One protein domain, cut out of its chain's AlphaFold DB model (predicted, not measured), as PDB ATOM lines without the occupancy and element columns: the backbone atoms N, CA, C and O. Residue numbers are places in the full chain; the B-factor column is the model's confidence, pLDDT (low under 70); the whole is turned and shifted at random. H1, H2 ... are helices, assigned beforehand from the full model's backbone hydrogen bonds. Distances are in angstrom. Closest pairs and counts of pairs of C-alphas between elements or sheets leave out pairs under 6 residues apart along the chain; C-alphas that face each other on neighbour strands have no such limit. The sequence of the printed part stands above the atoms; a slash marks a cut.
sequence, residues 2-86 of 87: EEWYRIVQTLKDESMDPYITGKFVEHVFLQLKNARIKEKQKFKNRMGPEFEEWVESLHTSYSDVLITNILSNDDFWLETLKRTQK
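AT A GLANCE: This is residues 2 to 86 of the 87 residues of an uncharacterized protein of viral metagenome (UniProt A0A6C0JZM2). The longest helix, H2, runs along one side of the domain, and the helices H1 and H6 pack on it in a loose bundle of three tilted helices. H4 and H5 make a corner over another part of H2, and the short H3 fills in between H4 and H6. The printed part has 85 residues with six named helices, H1 to H6 in chain order, and no named strand; the class is all helix. It is compact, with a radius of gyration of the C-alphas of 12.2 A and spans of 33 by 29 by 19 A.

IN THESE COORDINATES: H2, residues 18 to 34, is 24.4 A from first to last C-alpha, beginning at C-alpha 18 at (137.805, 219.723, 211.726). Before it stands H1, residues 2 to 14, 18.5 A long, with C-alpha 2 at (121.364, 211.054, 211.198). After it come H3, residues 40 to 44, 6.0 A; H4, residues 49 to 59, 15.4 A; and H5, residues 64 to 71, 10.4 A. H6, residues 74 to 84, is 15.2 A long and ends at C-alpha 84 at (129.317, 198.843, 213.383).

HOW THE PARTS SIT: H1, H2 and H6 form a bundle, a group of helices that run side by side. H1 and H2 are a helical hairpin: they touch with residues 8 to 12 of H1 and 18 to 25 of H2 alone, and their closest C-alphas, of Lys 12 and Pro 18, are 4.3 A apart. They run opposite ways at a steep tilt of 37 degrees, only just beyond shallow. H2 touches H6 with residues 29 to 34 alone, closest at the C-alphas of Lys 33 and Thr 84, 4.3 A, the same way at a steep tilt of 43 degrees. H1 touches H6 with residues 3 to 8 alone, closest at the C-alphas of Ile 7 and Phe 76, 6.2 A, opposite ways at a steep tilt of 40 degrees. H5 is close to H2 but not clearly touching, with the closest C-alphas, of Thr 21 and Leu 66, 7.6 A apart. H4 and H5 only just touch, with 3 pairs of C-alphas within 8 A, the closest those of Leu 58 and Ile 67 at 7.4 A. H2 and H4 are near each other. H3 is close to H4 but not clearly touching, closest at the C-alphas of Phe 43 and Phe 51, 5.5 A. H4 and H6 are apart, as are H1 and H3. In H1, H2, H3, H4, H5 and H6 every O i to N i+4 pair is within hydrogen-bond range.

THE WHOLE: The two C-alphas farthest apart, of Met 16 and Lys 38, are 34.6 A from each other. The printed part has no cut, and the five links between the helices are tight. The mean pLDDT of the printed part is 92.1, and no printed residue is under 70.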
ATOM      1  N   GLU A   2     121.210 209.637 210.851       83.62
ATOM      2  CA  GLU A   2     121.364 211.054 211.198       83.62
ATOM      3  C   GLU A   2     122.078 211.320 212.534       83.62
ATOM      4  O   GLU A   2     122.912 212.212 212.581       83.62
ATOM      5  N   GLU A   3     121.846 210.510 213.575       88.81
ATOM      6  CA  GLU A   3     122.409 210.785 214.913       88.81
ATOM      7  C   GLU A   3     123.944 210.790 214.953       88.81
ATOM      8  O   GLU A   3     124.562 211.778 215.325       88.81
ATOM      9  N   TRP A   4     124.582 209.728 214.457       91.44
ATOM     10  CA  TRP A   4     126.041 209.681 214.312       91.44
ATOM     11  C   TRP A   4     126.613 210.850 213.500       91.44
ATOM     12  O   TRP A   4     127.654 211.383 213.860       91.44
ATOM     13  N   TYR A   5     125.935 211.278 212.427       91.06
ATOM     14  CA  TYR A   5     126.394 212.429 211.642       91.06
ATOM     15  C   TYR A   5     126.300 213.732 212.433       91.06
ATOM     16  O   TYR A   5     127.189 214.565 212.302       91.06
ATOM     17  N   ARG A   6     125.270 213.897 213.275       94.38
ATOM     18  CA  ARG A   6     125.172 215.038 214.193       94.38
ATOM     19  C   ARG A   6     126.317 215.034 215.199       94.38
ATOM     20  O   ARG A   6     126.986 216.047 215.321       94.38
ATOM     21  N   ILE A   7     126.595 213.893 215.834       93.81
ATOM     22  CA  ILE A   7     127.708 213.756 216.788       93.81
ATOM     23  C   ILE A   7     129.045 214.085 216.116       93.81
ATOM     24  O   ILE A   7     129.831 214.868 216.637       93.81
ATOM     25  N   VAL A   8     129.292 213.534 214.926       93.00
ATOM     26  CA  VAL A   8     130.503 213.831 214.148       93.00
ATOM     27  C   VAL A   8     130.594 215.307 213.780       93.00
ATOM     28  O   VAL A   8     131.682 215.875 213.827       93.00
ATOM     29  N   GLN A   9     129.477 215.936 213.415       93.12
ATOM     30  CA  GLN A   9     129.456 217.361 213.110       93.12
ATOM     31  C   GLN A   9     129.818 218.189 214.350       93.12
ATOM     32  O   GLN A   9     130.714 219.019 214.255       93.12
ATOM     33  N   THR A  10     129.235 217.886 215.513       93.94
ATOM     34  CA  THR A  10     129.590 218.528 216.789       93.94
ATOM     35  C   THR A  10     131.078 218.372 217.108       93.94
ATOM     36  O   THR A  10     131.753 219.359 217.374       93.94
ATOM     37  N   LEU A  11     131.629 217.159 216.984       92.94
ATOM     38  CA  LEU A  11     133.057 216.907 217.218       92.94
ATOM     39  C   LEU A  11     133.961 217.715 216.281       92.94
ATOM     40  O   LEU A  11     135.040 218.151 216.674       92.94
ATOM     41  N   LYS A  12     133.545 217.894 215.026       92.62
ATOM     42  CA  LYS A  12     134.281 218.709 214.059       92.62
ATOM     43  C   LYS A  12     134.202 220.192 214.396       92.62
ATOM     44  O   LYS A  12     135.211 220.867 214.242       92.62
ATOM     45  N   ASP A  13     133.048 220.672 214.846       92.38
ATOM     46  CA  ASP A  13     132.834 222.079 215.198       92.38
ATOM     47  C   ASP A  13     133.594 222.474 216.481       92.38
ATOM     48  O   ASP A  13     134.054 223.607 216.602       92.38
ATOM     49  N   GLU A  14     133.780 221.534 217.412       89.44
ATOM     50  CA  GLU A  14     134.521 221.730 218.670       89.44
ATOM     51  C   GLU A  14     136.038 221.506 218.540       89.44
ATOM     52  O   GLU A  14     136.809 221.864 219.434       89.44
ATOM     53  N   SER A  15     136.492 220.905 217.438       88.12
ATOM     54  CA  SER A  15     137.899 220.567 217.237       88.12
ATOM     55  C   SER A  15     138.699 221.714 216.624       88.12
ATOM     56  O   SER A  15     138.239 222.428 215.737       88.12
ATOM     57  N   MET A  16     139.967 221.827 217.033       84.50
ATOM     58  CA  MET A  16     140.925 222.750 216.412       84.50
ATOM     59  C   MET A  16     141.227 222.395 214.949       84.50
ATOM     60  O   MET A  16     141.574 223.280 214.171       84.50
ATOM     61  N   ASP A  17     141.095 221.118 214.572       89.69
ATOM     62  CA  ASP A  17     141.253 220.656 213.191       89.69
ATOM     63  C   ASP A  17     140.047 219.792 212.766       89.69
ATOM     64  O   ASP A  17     140.038 218.562 212.942       89.69
ATOM     65  N   PRO A  18     139.006 220.418 212.185       91.75
ATOM     66  CA  PRO A  18     137.805 219.723 211.726       91.75
ATOM     67  C   PRO A  18     138.078 218.696 210.616       91.75
ATOM     68  O   PRO A  18     137.323 217.732 210.456       91.75
ATOM     69  N   TYR A  19     139.140 218.891 209.827       92.06
ATOM     70  CA  TYR A  19     139.483 218.003 208.719       92.06
ATOM     71  C   TYR A  19     140.098 216.702 209.232       92.06
ATOM     72  O   TYR A  19     139.632 215.616 208.874       92.06
ATOM     73  N   ILE A  20     141.102 216.800 210.109       93.25
ATOM     74  CA  ILE A  20     141.725 215.629 210.736       93.25
ATOM     75  C   ILE A  20     140.696 214.882 211.589       93.25
ATOM     76  O   ILE A  20     140.624 213.655 211.517       93.25
ATOM     77  N   THR A  21     139.850 215.607 212.324       93.88
ATOM     78  CA  THR A  21     138.775 215.012 213.131       93.88
ATOM     79  C   THR A  21     137.805 214.215 212.268       93.88
ATOM     80  O   THR A  21     137.512 213.066 212.585       93.88
ATOM     81  N   GLY A  22     137.376 214.775 211.129       93.94
ATOM     82  CA  GLY A  22     136.538 214.077 210.152       93.94
ATOM     83  C   GLY A  22     137.180 212.787 209.633       93.94
ATOM     84  O   GLY A  22     136.557 211.727 209.662       93.94
ATOM     85  N   LYS A  23     138.459 212.843 209.243       95.19
ATOM     86  CA  LYS A  23     139.188 211.641 208.814       95.19
ATOM     87  C   LYS A  23     139.297 210.594 209.913       95.19
ATOM     88  O   LYS A  23     139.199 209.405 209.624       95.19
ATOM     89  N   PHE A  24     139.533 211.019 211.150       95.25
ATOM     90  CA  PHE A  24     139.667 210.114 212.284       95.25
ATOM     91  C   PHE A  24     138.365 209.360 212.557       95.25
ATOM     92  O   PHE A  24     138.370 208.131 212.606       95.25
ATOM     93  N   VAL A  25     137.237 210.069 212.665       95.19
ATOM     94  CA  VAL A  25     135.941 209.432 212.956       95.19
ATOM     95  C   VAL A  25     135.500 208.480 211.845       95.19
ATOM     96  O   VAL A  25     134.973 207.405 212.134       95.19
ATOM     97  N   GLU A  26     135.762 208.819 210.579       94.88
ATOM     98  CA  GLU A  26     135.501 207.925 209.446       94.88
ATOM     99  C   GLU A  26     136.401 206.689 209.483       94.88
ATOM    100  O   GLU A  26     135.922 205.570 209.280       94.88
ATOM    101  N   HIS A  27     137.690 206.862 209.783       95.19
ATOM    102  CA  HIS A  27     138.626 205.751 209.894       95.19
ATOM    103  C   HIS A  27     138.220 204.798 211.025       95.19
ATOM    104  O   HIS A  27     138.103 203.594 210.787       95.19
ATOM    105  N   VAL A  28     137.903 205.321 212.213       94.94
ATOM    106  CA  VAL A  28     137.389 204.531 213.343       94.94
ATOM    107  C   VAL A  28     136.128 203.767 212.940       94.94
ATOM    108  O   VAL A  28     136.046 202.557 213.155       94.94
ATOM    109  N   PHE A  29     135.167 204.431 212.294       95.12
ATOM    110  CA  PHE A  29     133.935 203.785 211.846       95.12
ATOM    111  C   PHE A  29     134.210 202.630 210.876       95.12
ATOM    112  O   PHE A  29     133.640 201.550 211.026       95.12
ATOM    113  N   LEU A  30     135.084 202.831 209.887       94.50
ATOM    114  CA  LEU A  30     135.425 201.805 208.901       94.50
ATOM    115  C   LEU A  30     136.199 200.638 209.519       94.50
ATOM    116  O   LEU A  30     135.887 199.488 209.208       94.50
ATOM    117  N   GLN A  31     137.161 200.911 210.404       93.62
ATOM    118  CA  GLN A  31     137.876 199.860 211.124       93.62
ATOM    119  C   GLN A  31     136.907 199.020 211.944       93.62
ATOM    120  O   GLN A  31     136.853 197.806 211.772       93.62
ATOM    121  N   LEU A  32     136.073 199.663 212.764       93.44
ATOM    122  CA  LEU A  32     135.114 198.960 213.604       93.44
ATOM    123  C   LEU A  32     134.053 198.242 212.778       93.44
ATOM    124  O   LEU A  32     133.641 197.157 213.156       93.44
ATOM    125  N   LYS A  33     133.620 198.768 211.629       92.50
ATOM    126  CA  LYS A  33     132.671 198.071 210.744       92.50
ATOM    127  C   LYS A  33     133.235 196.756 210.196       92.50
ATOM    128  O   LYS A  33     132.474 195.816 209.985       92.50
ATOM    129  N   ASN A  34     134.544 196.705 209.958       91.62
ATOM    130  CA  ASN A  34     135.225 195.543 209.389       91.62
ATOM    131  C   ASN A  34     135.869 194.638 210.455       91.62
ATOM    132  O   ASN A  34     136.225 193.498 210.158       91.62
ATOM    133  N   ALA A  35     136.014 195.122 211.690       90.06
ATOM    134  CA  ALA A  35     136.617 194.380 212.785       90.06
ATOM    135  C   ALA A  35     135.712 193.239 213.267       90.06
ATOM    136  O   ALA A  35     134.497 193.385 213.427       90.06
ATOM    137  N   ARG A  36     136.326 192.092 213.572       88.94
ATOM    138  CA  ARG A  36     135.656 190.968 214.233       88.94
ATOM    139  C   ARG A  36     136.013 190.960 215.716       88.94
ATOM    140  O   ARG A  36     136.888 190.208 216.132       88.94
ATOM    141  N   ILE A  37     135.303 191.784 216.483       90.50
ATOM    142  CA  ILE A  37     135.525 191.941 217.924       90.50
ATOM    143  C   ILE A  37     134.997 190.710 218.667       90.50
ATOM    144  O   ILE A  37     133.803 190.394 218.581       90.50
ATOM    145  N   LYS A  38     135.879 189.992 219.372       88.75
ATOM    146  CA  LYS A  38     135.519 188.761 220.097       88.75
ATOM    147  C   LYS A  38     134.879 189.088 221.439       88.75
ATOM    148  O   LYS A  38     133.787 188.608 221.743       88.75
ATOM    149  N   GLU A  39     135.532 189.938 222.229       90.25
ATOM    150  CA  GLU A  39     135.093 190.305 223.579       90.25
ATOM    151  C   GLU A  39     134.316 191.626 223.574       90.25
ATOM    152  O   GLU A  39     134.699 192.614 224.200       90.25
ATOM    153  N   LYS A  40     133.174 191.625 222.879       89.38
ATOM    154  CA  LYS A  40     132.319 192.800 222.635       89.38
ATOM    155  C   LYS A  40     132.053 193.670 223.865       89.38
ATOM    156  O   LYS A  40     132.109 194.891 223.765       89.38
ATOM    157  N   GLN A  41     131.782 193.060 225.020       90.12
ATOM    158  CA  GLN A  41     131.489 193.802 226.249       90.12
ATOM    159  C   GLN A  41     132.731 194.486 226.838       90.12
ATOM    160  O   GLN A  41     132.636 195.623 227.292       90.12
ATOM    161  N   LYS A  42     133.897 193.823 226.812       90.81
ATOM    162  CA  LYS A  42     135.159 194.431 227.262       90.81
ATOM    163  C   LYS A  42     135.566 195.561 226.324       90.81
ATOM    164  O   LYS A  42     135.842 196.660 226.792       90.81
ATOM    165  N   PHE A  43     135.471 195.317 225.018       92.50
ATOM    166  CA  PHE A  43     135.767 196.312 223.995       92.50
ATOM    167  C   PHE A  43     134.853 197.537 224.120       92.50
ATOM    168  O   PHE A  43     135.338 198.660 224.151       92.50
ATOM    169  N   LYS A  44     133.539 197.337 224.303       92.25
ATOM    170  CA  LYS A  44     132.578 198.422 224.571       92.25
ATOM    171  C   LYS A  44     132.969 199.264 225.783       92.25
ATOM    172  O   LYS A  44     132.819 200.479 225.748       92.25
ATOM    173  N   ASN A  45     133.513 198.633 226.817       93.00
ATOM    174  CA  ASN A  45     133.993 199.316 228.011       93.00
ATOM    175  C   ASN A  45     135.426 199.865 227.876       93.00
ATOM    176  O   ASN A  45     135.981 200.296 228.882       93.00
ATOM    177  N   ARG A  46     136.019 199.866 226.670       93.38
ATOM    178  CA  ARG A  46     137.389 200.338 226.395       93.38
ATOM    179  C   ARG A  46     138.449 199.569 227.190       93.38
ATOM    180  O   ARG A  46     139.404 200.141 227.702       93.38
ATOM    181  N   MET A  47     138.238 198.263 227.347       91.00
ATOM    182  CA  MET A  47     139.094 197.381 228.135       91.00
ATOM    183  C   MET A  47     139.567 196.172 227.335       91.00
ATOM    184  O   MET A  47     138.868 195.667 226.453       91.00
ATOM    185  N   GLY A  48     140.692 195.621 227.787       91.75
ATOM    186  CA  GLY A  48     141.227 194.351 227.329       91.75
ATOM    187  C   GLY A  48     142.175 194.497 226.140       91.75
ATOM    188  O   GLY A  48     142.195 195.532 225.473       91.75
ATOM    189  N   PRO A  49     142.924 193.424 225.841       92.00
ATOM    190  CA  PRO A  49     144.028 193.471 224.886       92.00
ATOM    191  C   PRO A  49     143.565 193.836 223.471       92.00
ATOM    192  O   PRO A  49     144.224 194.607 222.796       92.00
ATOM    193  N   GLU A  50     142.384 193.374 223.048       91.69
ATOM    194  CA  GLU A  50     141.853 193.665 221.706       91.69
ATOM    195  C   GLU A  50     141.546 195.163 221.505       91.69
ATOM    196  O   GLU A  50     141.673 195.677 220.397       91.69
ATOM    197  N   PHE A  51     141.149 195.873 222.570       93.06
ATOM    198  CA  PHE A  51     140.965 197.325 222.521       93.06
ATOM    199  C   PHE A  51     142.310 198.052 222.553       93.06
ATOM    200  O   PHE A  51     142.510 198.977 221.773       93.06
ATOM    201  N   GLU A  52     143.229 197.616 223.414       93.25
ATOM    202  CA  GLU A  52     144.567 198.203 223.545       93.25
ATOM    203  C   GLU A  52     145.361 198.097 222.233       93.25
ATOM    204  O   GLU A  52     145.829 199.113 221.727       93.25
ATOM    205  N   GLU A  53     145.411 196.911 221.618       93.19
ATOM    206  CA  GLU A  53     146.056 196.688 220.314       93.19
ATOM    207  C   GLU A  53     145.397 197.523 219.204       93.19
ATOM    208  O   GLU A  53     146.066 198.062 218.317       93.19
ATOM    209  N   TRP A  54     144.069 197.658 219.245       94.31
ATOM    210  CA  TRP A  54     143.346 198.486 218.285       94.31
ATOM    211  C   TRP A  54     143.691 199.972 218.443       94.31
ATOM    212  O   TRP A  54     143.969 200.639 217.445       94.31
ATOM    213  N   VAL A  55     143.734 200.484 219.673       93.81
ATOM    214  CA  VAL A  55     144.149 201.864 219.960       93.81
ATOM    215  C   VAL A  55     145.599 202.090 219.538       93.81
ATOM    216  O   VAL A  55     145.882 203.077 218.860       93.81
ATOM    217  N   GLU A  56     146.503 201.153 219.831       93.56
ATOM    218  CA  GLU A  56     147.905 201.206 219.399       93.56
ATOM    219  C   GLU A  56     148.027 201.342 217.874       93.56
ATOM    220  O   GLU A  56     148.807 202.156 217.371       93.56
ATOM    221  N   SER A  57     147.169 200.649 217.118       92.94
ATOM    222  CA  SER A  57     147.120 200.793 215.661       92.94
ATOM    223  C   SER A  57     146.737 202.208 215.199       92.94
ATOM    224  O   SER A  57     147.236 202.671 214.170       92.94
ATOM    225  N   LEU A  58     145.912 202.940 215.959       93.69
ATOM    226  CA  LEU A  58     145.520 204.319 215.639       93.69
ATOM    227  C   LEU A  58     146.666 205.312 215.873       93.69
ATOM    228  O   LEU A  58     146.798 206.271 215.105       93.69
ATOM    229  N   HIS A  59     147.527 205.065 216.864       92.31
ATOM    230  CA  HIS A  59     148.693 205.913 217.155       92.31
ATOM    231  C   HIS A  59     149.703 205.976 216.001       92.31
ATOM    232  O   HIS A  59     150.509 206.902 215.937       92.31
ATOM    233  N   THR A  60     149.638 205.047 215.043       91.31
ATOM    234  CA  THR A  60     150.462 205.100 213.824       91.31
ATOM    235  C   THR A  60     150.111 206.271 212.902       91.31
ATOM    236  O   THR A  60     150.952 206.709 212.120       91.31
ATOM    237  N   SER A  61     148.867 206.760 212.963       90.19
ATOM    238  CA  SER A  61     148.307 207.716 211.996       90.19
ATOM    239  C   SER A  61     147.775 208.999 212.637       90.19
ATOM    240  O   SER A  61     147.566 209.987 211.930       90.19
ATOM    241  N   TYR A  62     147.545 209.007 213.954       93.81
ATOM    242  CA  TYR A  62     146.939 210.127 214.674       93.81
ATOM    243  C   TYR A  62     147.652 210.410 215.993       93.81
ATOM    244  O   TYR A  62     148.282 209.536 216.584       93.81
ATOM    245  N   SER A  63     147.532 211.651 216.469       92.81
ATOM    246  CA  SER A  63     148.078 212.043 217.765       92.81
ATOM    247  C   SER A  63     147.284 211.422 218.914       92.81
ATOM    248  O   SER A  63     146.061 211.292 218.847       92.81
ATOM    249  N   ASP A  64     147.985 211.112 220.003       92.56
ATOM    250  CA  ASP A  64     147.388 210.609 221.244       92.56
ATOM    251  C   ASP A  64     146.280 211.528 221.781       92.56
ATOM    252  O   ASP A  64     145.205 211.063 222.155       92.56
ATOM    253  N   VAL A  65     146.492 212.845 221.698       91.50
ATOM    254  CA  VAL A  65     145.505 213.854 222.106       91.50
ATOM    255  C   VAL A  65     144.198 213.708 221.323       91.50
ATOM    256  O   VAL A  65     143.120 213.755 221.911       91.50
ATOM    257  N   LEU A  66     144.272 213.513 220.002       92.38
ATOM    258  CA  LEU A  66     143.077 213.352 219.173       92.38
ATOM    259  C   LEU A  66     142.356 212.041 219.495       92.38
ATOM    260  O   LEU A  66     141.140 212.040 219.673       92.38
ATOM    261  N   ILE A  67     143.109 210.943 219.584       93.19
ATOM    262  CA  ILE A  67     142.571 209.614 219.890       93.19
ATOM    263  C   ILE A  67     141.835 209.659 221.229       93.19
ATOM    264  O   ILE A  67     140.659 209.301 221.299       93.19
ATOM    265  N   THR A  68     142.487 210.177 222.268       92.06
ATOM    266  CA  THR A  68     141.924 210.266 223.617       92.06
ATOM    267  C   THR A  68     140.690 211.161 223.657       92.06
ATOM    268  O   THR A  68     139.668 210.742 224.198       92.06
ATOM    269  N   ASN A  69     140.732 212.349 223.045       91.06
ATOM    270  CA  ASN A  69     139.595 213.274 223.051       91.06
ATOM    271  C   ASN A  69     138.356 212.675 222.377       91.06
ATOM    272  O   ASN A  69     137.254 212.764 222.913       91.06
ATOM    273  N   ILE A  70     138.530 212.039 221.216       93.25
ATOM    274  CA  ILE A  70     137.399 211.503 220.459       93.25
ATOM    275  C   ILE A  70     136.893 210.185 221.058       93.25
ATOM    276  O   ILE A  70     135.684 209.992 221.162       93.25
ATOM    277  N   LEU A  71     137.774 209.271 221.481       93.00
ATOM    278  CA  LEU A  71     137.348 207.982 222.046       93.00
ATOM    279  C   LEU A  71     136.764 208.106 223.459       93.00
ATOM    280  O   LEU A  71     135.953 207.262 223.855       93.00
ATOM    281  N   SER A  72     137.131 209.156 224.199       92.19
ATOM    282  CA  SER A  72     136.520 209.478 225.496       92.19
ATOM    283  C   SER A  72     135.121 210.083 225.364       92.19
ATOM    284  O   SER A  72     134.394 210.135 226.350       92.19
ATOM    285  N   ASN A  73     134.705 210.505 224.164       93.75
ATOM    286  CA  ASN A  73     133.335 210.938 223.922       93.75
ATOM    287  C   ASN A  73     132.403 209.710 223.890       93.75
ATOM    288  O   ASN A  73     132.418 208.916 222.944       93.75
ATOM    289  N   ASP A  74     131.615 209.532 224.953       93.62
ATOM    290  CA  ASP A  74     130.718 208.384 225.105       93.62
ATOM    291  C   ASP A  74     129.629 208.331 224.029       93.62
ATOM    292  O   ASP A  74     129.336 207.243 223.526       93.62
ATOM    293  N   ASP A  75     129.080 209.475 223.617       93.75
ATOM    294  CA  ASP A  75     128.038 209.530 222.587       93.75
ATOM    295  C   ASP A  75     128.565 209.009 221.247       93.75
ATOM    296  O   ASP A  75     127.962 208.131 220.620       93.75
ATOM    297  N   PHE A  76     129.742 209.486 220.832       94.81
ATOM    298  CA  PHE A  76     130.417 209.007 219.632       94.81
ATOM    299  C   PHE A  76     130.739 207.520 219.728       94.81
ATOM    300  O   PHE A  76     130.467 206.767 218.786       94.81
ATOM    301  N   TRP A  77     131.306 207.085 220.852       94.94
ATOM    302  CA  TRP A  77     131.735 205.706 221.039       94.94
ATOM    303  C   TRP A  77     130.563 204.724 220.974       94.94
ATOM    304  O   TRP A  77     130.574 203.776 220.182       94.94
ATOM    305  N   LEU A  78     129.517 204.979 221.759       93.62
ATOM    306  CA  LEU A  78     128.348 204.113 221.848       93.62
ATOM    307  C   LEU A  78     127.572 204.084 220.532       93.62
ATOM    308  O   LEU A  78     127.224 203.003 220.054       93.62
ATOM    309  N   GLU A  79     127.341 205.237 219.901       94.31
ATOM    310  CA  GLU A  79     126.617 205.285 218.628       94.31
ATOM    311  C   GLU A  79     127.428 204.632 217.492       94.31
ATOM    312  O   GLU A  79     126.858 203.964 216.621       94.31
ATOM    313  N   THR A  80     128.762 204.745 217.510       94.00
ATOM    314  CA  THR A  80     129.638 204.056 216.548       94.00
ATOM    315  C   THR A  80     129.578 202.540 216.723       94.00
ATOM    316  O   THR A  80     129.385 201.815 215.740       94.00
ATOM    317  N   LEU A  81     129.682 202.031 217.953       93.06
ATOM    318  CA  LEU A  81     129.602 200.591 218.231       93.06
ATOM    319  C   LEU A  81     128.225 200.007 217.912       93.06
ATOM    320  O   LEU A  81     128.129 198.942 217.292       93.06
ATOM    321  N   LYS A  82     127.151 200.727 218.240       92.81
ATOM    322  CA  LYS A  82     125.776 200.334 217.911       92.81
ATOM    323  C   LYS A  82     125.580 200.110 216.416       92.81
ATOM    324  O   LYS A  82     124.850 199.210 216.004       92.81
ATOM    325  N   ARG A  83     126.256 200.900 215.583       90.56
ATOM    326  CA  ARG A  83     126.135 200.830 214.120       90.56
ATOM    327  C   ARG A  83     127.068 199.829 213.465       90.56
ATOM    328  O   ARG A  83     126.685 199.213 212.474       90.56
ATOM    329  N   THR A  84     128.278 199.688 213.986       92.25
ATOM    330  CA  THR A  84     129.317 198.843 213.383       92.25
ATOM    331  C   THR A  84     129.257 197.411 213.902       92.25
ATOM    332  O   THR A  84     129.348 196.466 213.124       92.25
ATOM    333  N   GLN A  85     129.018 197.241 215.202       86.31
ATOM    334  CA  GLN A  85     129.093 195.958 215.900       86.31
ATOM    335  C   GLN A  85     127.742 195.447 216.420       86.31
ATOM    336  O   GLN A  85     127.657 194.285 216.849       86.31
ATOM    337  N   LYS A  86     126.694 196.286 216.342       79.88
ATOM    338  CA  LYS A  86     125.327 196.016 216.824       79.88
ATOM    339  C   LYS A  86     125.279 195.692 218.329       79.88
ATOM    340  O   LYS A  86     124.652 194.706 218.714       79.88
TER     341      LYS A  86